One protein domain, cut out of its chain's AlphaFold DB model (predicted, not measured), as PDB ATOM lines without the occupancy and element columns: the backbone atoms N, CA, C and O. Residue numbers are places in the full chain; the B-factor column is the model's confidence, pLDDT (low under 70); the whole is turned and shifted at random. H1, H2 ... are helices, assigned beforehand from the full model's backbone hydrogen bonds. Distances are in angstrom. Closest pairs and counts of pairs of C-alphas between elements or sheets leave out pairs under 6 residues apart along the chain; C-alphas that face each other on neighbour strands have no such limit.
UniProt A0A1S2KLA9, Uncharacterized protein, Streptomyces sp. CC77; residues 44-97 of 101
ATOM      1  N   SER A  44     -39.620  15.082 -29.088       75.44
ATOM      2  CA  SER A  44     -38.426  15.581 -28.398       75.44
ATOM      3  C   SER A  44     -38.633  16.989 -27.844       75.44
ATOM      4  O   SER A  44     -38.344  17.223 -26.671       75.44
ATOM      5  N   VAL A  45     -39.227  17.894 -28.627       70.88
ATOM      6  CA  VAL A  45     -39.504  19.277 -28.213       70.88
ATOM      7  C   VAL A  45     -40.542  19.310 -27.092       70.88
ATOM      8  O   VAL A  45     -40.374  20.027 -26.107       70.88
ATOM      9  N   ALA A  46     -41.597  18.497 -27.204       73.81
ATOM     10  CA  ALA A  46     -42.626  18.394 -26.172       73.81
ATOM     11  C   ALA A  46     -42.060  17.819 -24.861       73.81
ATOM     12  O   ALA A  46     -42.342  18.341 -23.783       73.81
ATOM     13  N   ARG A  47     -41.221  16.780 -24.953       82.19
ATOM     14  CA  ARG A  47     -40.547  16.142 -23.817       82.19
ATOM     15  C   ARG A  47     -39.564  17.094 -23.142       82.19
ATOM     16  O   ARG A  47     -39.634  17.260 -21.929       82.19
ATOM     17  N   TRP A  48     -38.705  17.754 -23.917       78.69
ATOM     18  CA  TRP A  48     -37.758  18.745 -23.407       78.69
ATOM     19  C   TRP A  48     -38.488  19.903 -22.719       78.69
ATOM     20  O   TRP A  48     -38.137  20.276 -21.601       78.69
ATOM     21  N   SER A  49     -39.569  20.410 -23.320       73.38
ATOM     22  CA  SER A  49     -40.394  21.455 -22.707       73.38
ATOM     23  C   SER A  49     -41.003  21.005 -21.375       73.38
ATOM     24  O   SER A  49     -41.011  21.785 -20.424       73.38
ATOM     25  N   ALA A  50     -41.505  19.771 -21.288       83.06
ATOM     26  CA  ALA A  50     -42.083  19.234 -20.057       83.06
ATOM     27  C   ALA A  50     -41.024  19.040 -18.953       83.06
ATOM     28  O   ALA A  50     -41.293  19.297 -17.778       83.06
ATOM     29  N   GLU A  51     -39.816  18.617 -19.323       86.19
ATOM     30  CA  GLU A  51     -38.695  18.436 -18.401       86.19
ATOM     31  C   GLU A  51     -38.204  19.771 -17.826       86.19
ATOM     32  O   GLU A  51     -38.089  19.910 -16.606       86.19
ATOM     33  N   GLN A  52     -38.013  20.786 -18.675       82.06
ATOM     34  CA  GLN A  52     -37.643  22.135 -18.232       82.06
ATOM     35  C   GLN A  52     -38.725  22.761 -17.340       82.06
ATOM     36  O   GLN A  52     -38.409  23.386 -16.329       82.06
ATOM     37  N   GLU A  53     -40.011  22.548 -17.647       81.69
ATOM     38  CA  GLU A  53     -41.120  23.011 -16.802       81.69
ATOM     39  C   GLU A  53     -41.103  22.334 -15.426       81.69
ATOM     40  O   GLU A  53     -41.268  22.991 -14.394       81.69
ATOM     41  N   ARG A  54     -40.872  21.016 -15.388       85.50
ATOM     42  CA  ARG A  54     -40.750  20.276 -14.128       85.50
ATOM     43  C   ARG A  54     -39.592  20.813 -13.293       85.50
ATOM     44  O   ARG A  54     -39.784  21.034 -12.097       85.50
ATOM     45  N   ARG A  55     -38.436  21.053 -13.914       86.44
ATOM     46  CA  ARG A  55     -37.259  21.621 -13.251       86.44
ATOM     47  C   ARG A  55     -37.550  23.013 -12.689       86.44
ATOM     48  O   ARG A  55     -37.385  23.216 -11.492       86.44
ATOM     49  N   GLY A  56     -38.100  23.921 -13.498       84.56
ATOM     50  CA  GLY A  56     -38.450  25.272 -13.048       84.56
ATOM     51  C   GLY A  56     -39.453  25.279 -11.888       84.56
ATOM     52  O   GLY A  56     -39.321  26.058 -10.948       84.56
ATOM     53  N   ARG A  57     -40.427  24.357 -11.884       85.50
ATOM     54  CA  ARG A  57     -41.349  24.184 -10.746       85.50
ATOM     55  C   ARG A  57     -40.658  23.667  -9.490       85.50
ATOM     56  O   ARG A  57     -41.057  24.044  -8.392       85.50
ATOM     57  N   GLN A  58     -39.690  22.766  -9.628       89.81
ATOM     58  CA  GLN A  58     -38.926  22.257  -8.490       89.81
ATOM     59  C   GLN A  58     -38.041  23.349  -7.889       89.81
ATOM     60  O   GLN A  58     -38.064  23.527  -6.675       89.81
ATOM     61  N   GLU A  59     -37.353  24.120  -8.731       87.81
ATOM     62  CA  GLU A  59     -36.541  25.268  -8.319       87.81
ATOM     63  C   GLU A  59     -37.402  26.324  -7.609       87.81
ATOM     64  O   GLU A  59     -37.072  26.735  -6.499       87.81
ATOM     65  N   LEU A  60     -38.572  26.668  -8.165       88.06
ATOM     66  CA  LEU A  60     -39.520  27.578  -7.513       88.06
ATOM     67  C   LEU A  60     -39.996  27.042  -6.159       88.06
ATOM     68  O   LEU A  60     -40.020  27.776  -5.177       88.06
ATOM     69  N   ARG A  61     -40.371  25.760  -6.077       90.19
ATOM     70  CA  ARG A  61     -40.806  25.145  -4.811       90.19
ATOM     71  C   ARG A  61     -39.698  25.159  -3.763       90.19
ATOM     72  O   ARG A  61     -40.001  25.365  -2.592       90.19
ATOM     73  N   ALA A  62     -38.453  24.915  -4.162       90.94
ATOM     74  CA  ALA A  62     -37.308  24.992  -3.266       90.94
ATOM     75  C   ALA A  62     -37.101  26.431  -2.770       90.94
ATOM     76  O   ALA A  62     -37.027  26.642  -1.563       90.94
ATOM     77  N   GLY A  63     -37.123  27.414  -3.677       90.50
ATOM     78  CA  GLY A  63     -37.027  28.835  -3.336       90.50
ATOM     79  C   GLY A  63     -38.132  29.280  -2.377       90.50
ATOM     80  O   GLY A  63     -37.842  29.793  -1.305       90.50
ATOM     81  N   VAL A  64     -39.397  28.982  -2.683       90.31
ATOM     82  CA  VAL A  64     -40.541  29.341  -1.827       90.31
ATOM     83  C   VAL A  64     -40.469  28.671  -0.450       90.31
ATOM     84  O   VAL A  64     -40.880  29.270   0.538       90.31
ATOM     85  N   ARG A  65     -39.931  27.447  -0.340       92.00
ATOM     86  CA  ARG A  65     -39.700  26.812   0.971       92.00
ATOM     87  C   ARG A  65     -38.666  27.568   1.801       92.00
ATOM     88  O   ARG A  65     -38.873  27.700   3.002       92.00
ATOM     89  N   LEU A  66     -37.595  28.054   1.174       90.69
ATOM     90  CA  LEU A  66     -36.592  28.884   1.843       90.69
ATOM     91  C   LEU A  66     -37.191  30.226   2.263       90.69
ATOM     92  O   LEU A  66     -37.071  30.590   3.426       90.69
ATOM     93  N   LEU A  67     -37.916  30.903   1.366       90.81
ATOM     94  CA  LEU A  67     -38.600  32.158   1.694       90.81
ATOM     95  C   LEU A  67     -39.563  31.974   2.866       90.81
ATOM     96  O   LEU A  67     -39.527  32.740   3.818       90.81
ATOM     97  N   ARG A  68     -40.356  30.897   2.858       91.12
ATOM     98  CA  ARG A  68     -41.257  30.566   3.967       91.12
ATOM     99  C   ARG A  68     -40.517  30.370   5.293       91.12
ATOM    100  O   ARG A  68     -41.062  30.719   6.330       91.12
ATOM    101  N   ALA A  69     -39.317  29.792   5.274       89.44
ATOM    102  CA  ALA A  69     -38.504  29.636   6.477       89.44
ATOM    103  C   ALA A  69     -37.906  30.967   6.966       89.44
ATOM    104  O   ALA A  69     -37.687  31.108   8.161       89.44
ATOM    105  N   LEU A  70     -37.664  31.923   6.063       89.12
ATOM    106  CA  LEU A  70     -37.166  33.260   6.403       89.12
ATOM    107  C   LEU A  70     -38.259  34.155   6.993       89.12
ATOM    108  O   LEU A  70     -38.000  34.879   7.945       89.12
ATOM    109  N   VAL A  71     -39.476  34.091   6.447       92.00
ATOM    110  CA  VAL A  71     -40.581  34.964   6.878       92.00
ATOM    111  C   VAL A  71     -41.369  34.399   8.056       92.00
ATOM    112  O   VAL A  71     -42.134  35.123   8.676       92.00
ATOM    113  N   ASN A  72     -41.231  33.112   8.384       92.81
ATOM    114  CA  ASN A  72     -41.928  32.527   9.526       92.81
ATOM    115  C   ASN A  72     -41.053  32.554  10.780       92.81
ATOM    116  O   ASN A  72     -39.917  32.082  10.781       92.81
ATOM    117  N   ARG A  73     -41.637  32.999  11.890       88.44
ATOM    118  CA  ARG A  73     -41.047  32.895  13.225       88.44
ATOM    119  C   ARG A  73     -40.956  31.430  13.670       88.44
ATOM    120  O   ARG A  73     -41.724  30.592  13.188       88.44
ATOM    121  N   PRO A  74     -40.100  31.102  14.658       84.50
ATOM    122  CA  PRO A  74     -39.989  29.744  15.202       84.50
ATOM    123  C   PRO A  74     -41.311  29.169  15.734       84.50
ATOM    124  O   PRO A  74     -41.516  27.959  15.712       84.50
ATOM    125  N   THR A  75     -42.224  30.034  16.185       87.19
ATOM    126  CA  THR A  75     -43.576  29.686  16.650       87.19
ATOM    127  C   THR A  75     -44.572  29.424  15.513       87.19
ATOM    128  O   THR A  75     -45.708  29.039  15.774       87.19
ATOM    129  N   GLY A  76     -44.161  29.595  14.252       84.62
ATOM    130  CA  GLY A  76     -44.977  29.358  13.058       84.62
ATOM    131  C   GLY A  76     -45.798  30.561  12.590       84.62
ATOM    132  O   GLY A  76     -46.467  30.465  11.560       84.62
ATOM    133  N   GLU A  77     -45.739  31.679  13.310       92.06
ATOM    134  CA  GLU A  77     -46.368  32.941  12.919       92.06
ATOM    135  C   GLU A  77     -45.577  33.636  11.808       92.06
ATOM    136  O   GLU A  77     -44.353  33.549  11.760       92.06
ATOM    137  N   LEU A  78     -46.278  34.346  10.924       89.75
ATOM    138  CA  LEU A  78     -45.653  35.172   9.896       89.75
ATOM    139  C   LEU A  78     -45.044  36.425  10.536       89.75
ATOM    140  O   LEU A  78     -45.746  37.183  11.207       89.75
ATOM    141  N   ASP A  79     -43.766  36.662  10.276       92.62
ATOM    142  CA  ASP A  79     -43.106  37.925  10.552       92.62
ATOM    143  C   ASP A  79     -43.378  38.903   9.407       92.62
ATOM    144  O   ASP A  79     -42.939  38.689   8.278       92.62
ATOM    145  N   ARG A  80     -44.175  39.941   9.677       88.94
ATOM    146  CA  ARG A  80     -44.650  40.867   8.636       88.94
ATOM    147  C   ARG A  80     -43.529  41.742   8.098       88.94
ATOM    148  O   ARG A  80     -43.439  41.895   6.889       88.94
ATOM    149  N   ASP A  81     -42.649  42.209   8.978       89.44
ATOM    150  CA  ASP A  81     -41.522  43.056   8.589       89.44
ATOM    151  C   ASP A  81     -40.577  42.281   7.655       89.44
ATOM    152  O   ASP A  81     -40.207  42.760   6.591       89.44
ATOM    153  N   ALA A  82     -40.285  41.015   7.980       87.19
ATOM    154  CA  ALA A  82     -39.489  40.150   7.107       87.19
ATOM    155  C   ALA A  82     -40.213  39.776   5.800       87.19
ATOM    156  O   ALA A  82     -39.561  39.470   4.805       87.19
ATOM    157  N   ALA A  83     -41.549  39.740   5.795       87.38
ATOM    158  CA  ALA A  83     -42.327  39.428   4.599       87.38
ATOM    159  C   ALA A  83     -42.326  40.579   3.585       87.38
ATOM    160  O   ALA A  83     -42.309  40.307   2.385       87.38
ATOM    161  N   ASP A  84     -42.312  41.827   4.055       90.69
ATOM    162  CA  ASP A  84     -42.268  43.015   3.196       90.69
ATOM    163  C   ASP A  84     -40.914  43.164   2.472       90.69
ATOM    164  O   ASP A  84     -40.859  43.718   1.374       90.69
ATOM    165  N   ASP A  85     -39.841  42.596   3.032       88.94
ATOM    166  CA  ASP A  85     -38.483  42.634   2.466       88.94
ATOM    167  C   ASP A  85     -38.182  41.496   1.467       88.94
ATOM    168  O   ASP A  85     -37.094  41.437   0.883       88.94
ATOM    169  N   VAL A  86     -39.111  40.553   1.274       86.44
ATOM    170  CA  VAL A  86     -38.870  39.328   0.500       86.44
ATOM    171  C   VAL A  86     -39.699  39.292  -0.783       86.44
ATOM    172  O   VAL A  86     -40.913  39.100  -0.771       86.44
ATOM    173  N   ASP A  87     -39.008  39.327  -1.922       85.19
ATOM    174  CA  ASP A  87     -39.630  39.132  -3.230       85.19
ATOM    175  C   ASP A  87     -39.916  37.654  -3.533       85.19
ATOM    176  O   ASP A  87     -39.051  36.774  -3.432       85.19
ATOM    177  N   VAL A  88     -41.133  37.372  -4.008       80.25
ATOM    178  CA  VAL A  88     -41.508  36.044  -4.504       80.25
ATOM    179  C   VAL A  88     -41.235  35.963  -6.008       80.25
ATOM    180  O   VAL A  88     -41.872  36.674  -6.789       80.25
ATOM    181  N   PRO A  89     -40.342  35.066  -6.465       74.94
ATOM    182  CA  PRO A  89     -40.048  34.949  -7.884       74.94
ATOM    183  C   PRO A  89     -41.290  34.488  -8.668       74.94
ATOM    184  O   PRO A  89     -42.005  33.582  -8.224       74.94
ATOM    185  N   PRO A  90     -41.544  35.057  -9.861       73.75
ATOM    186  CA  PRO A  90     -42.728  34.733 -10.644       73.75
ATOM    187  C   PRO A  90     -42.715  33.268 -11.088       73.75
ATOM    188  O   PRO A  90     -41.702  32.727 -11.546       73.75
ATOM    189  N   ALA A  91     -43.875  32.618 -11.000       69.94
ATOM    190  CA  ALA A  91     -44.033  31.249 -11.460       69.94
ATOM    191  C   ALA A  91     -43.932  31.180 -12.992       69.94
ATOM    192  O   ALA A  91     -44.819  31.642 -13.710       69.94
ATOM    193  N   ARG A  92     -42.867  30.554 -13.508       66.75
ATOM    194  CA  ARG A  92     -42.706  30.314 -14.951       66.75
ATOM    195  C   ARG A  92     -43.723  29.268 -15.413       66.75
ATOM    196  O   ARG A  92     -43.538  28.067 -15.216       66.75
ATOM    197  N   HIS A  93     -44.826  29.726 -15.998       59.56
ATOM    198  CA  HIS A  93     -45.848  28.859 -16.581       59.56
ATOM    199  C   HIS A  93     -45.504  28.454 -18.020       59.56
ATOM    200  O   HIS A  93     -44.767  29.138 -18.720       59.56
ATOM    201  N   ARG A  94     -46.126  27.361 -18.484       61.00
ATOM    202  CA  ARG A  94     -46.038  26.727 -19.819       61.00
ATOM    203  C   ARG A  94     -46.059  27.674 -21.040       61.00
ATOM    204  O   ARG A  94     -45.731  27.247 -22.141       61.00
ATOM    205  N   ARG A  95     -46.472  28.934 -20.877       59.00
ATOM    206  CA  ARG A  95     -46.541  29.948 -21.942       59.00
ATOM    207  C   ARG A  95     -45.493  31.055 -21.832       59.00
ATOM    208  O   ARG A  95     -45.460  31.892 -22.716       59.00
ATOM    209  N   ASP A  96     -44.631  31.065 -20.820       56.22
ATOM    210  CA  ASP A  96     -43.627  32.128 -20.645       56.22
ATOM    211  C   ASP A  96     -42.647  32.187 -21.833       56.22
ATOM    212  O   ASP A  96     -42.256  33.255 -22.286       56.22
ATOM    213  N   ALA A  97     -42.352  31.031 -22.440       53.84
ATOM    214  CA  ALA A  97     -41.575  30.942 -23.678       53.84
ATOM    215  C   ALA A  97     -42.247  31.612 -24.897       53.84
ATOM    216  O   ALA A  97     -41.565  31.899 -25.871       53.84
TER     217      ALA A  97
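Overview. This is residues 44 to 97 of the 101 residues of an uncharacterized protein of Streptomyces sp. CC77 (UniProt A0A1S2KLA9). One long straight helix, H1, makes the length of a rod; after its last residue, 71, a loop and the small helix H2 make the turn, and a tail with no named element, residues 85 to 97, folds back along H1. The printed part has 54 residues, with two named helices in the order H1, H2 and no named strand; the class is all helix. It is only just loose, close to extended, with a radius of gyration of the C-alphas of 14.9 A and spans of 47 by 17 by 10 A.

Along the chain. Find C-alpha 44 at (-38.426, 15.581, -28.398); from there H1, residues 44 to 71, runs 40.3 A to C-alpha 71 at (-40.581, 34.964, 6.878). Further on, H2 holds residues 80 to 84 and ends at C-alpha 84, (-42.268, 43.015, 3.196).

Arrangement. Look at residues 70 to 71, with which alone H1 touches H2; the closest C-alphas, those of Val 71 and Ala 82, are 5.3 A apart. In H1 and H2 every O i to N i+4 pair is within hydrogen-bond range.

Size, cuts and confidence. The two C-alphas farthest apart, those of Ser 44 and Thr 75, are 47.5 A apart. The printed part has no cut, and H1 to H2 is a short link of 8 residues. In the B-factor column, residues 91 to 97 are under 70.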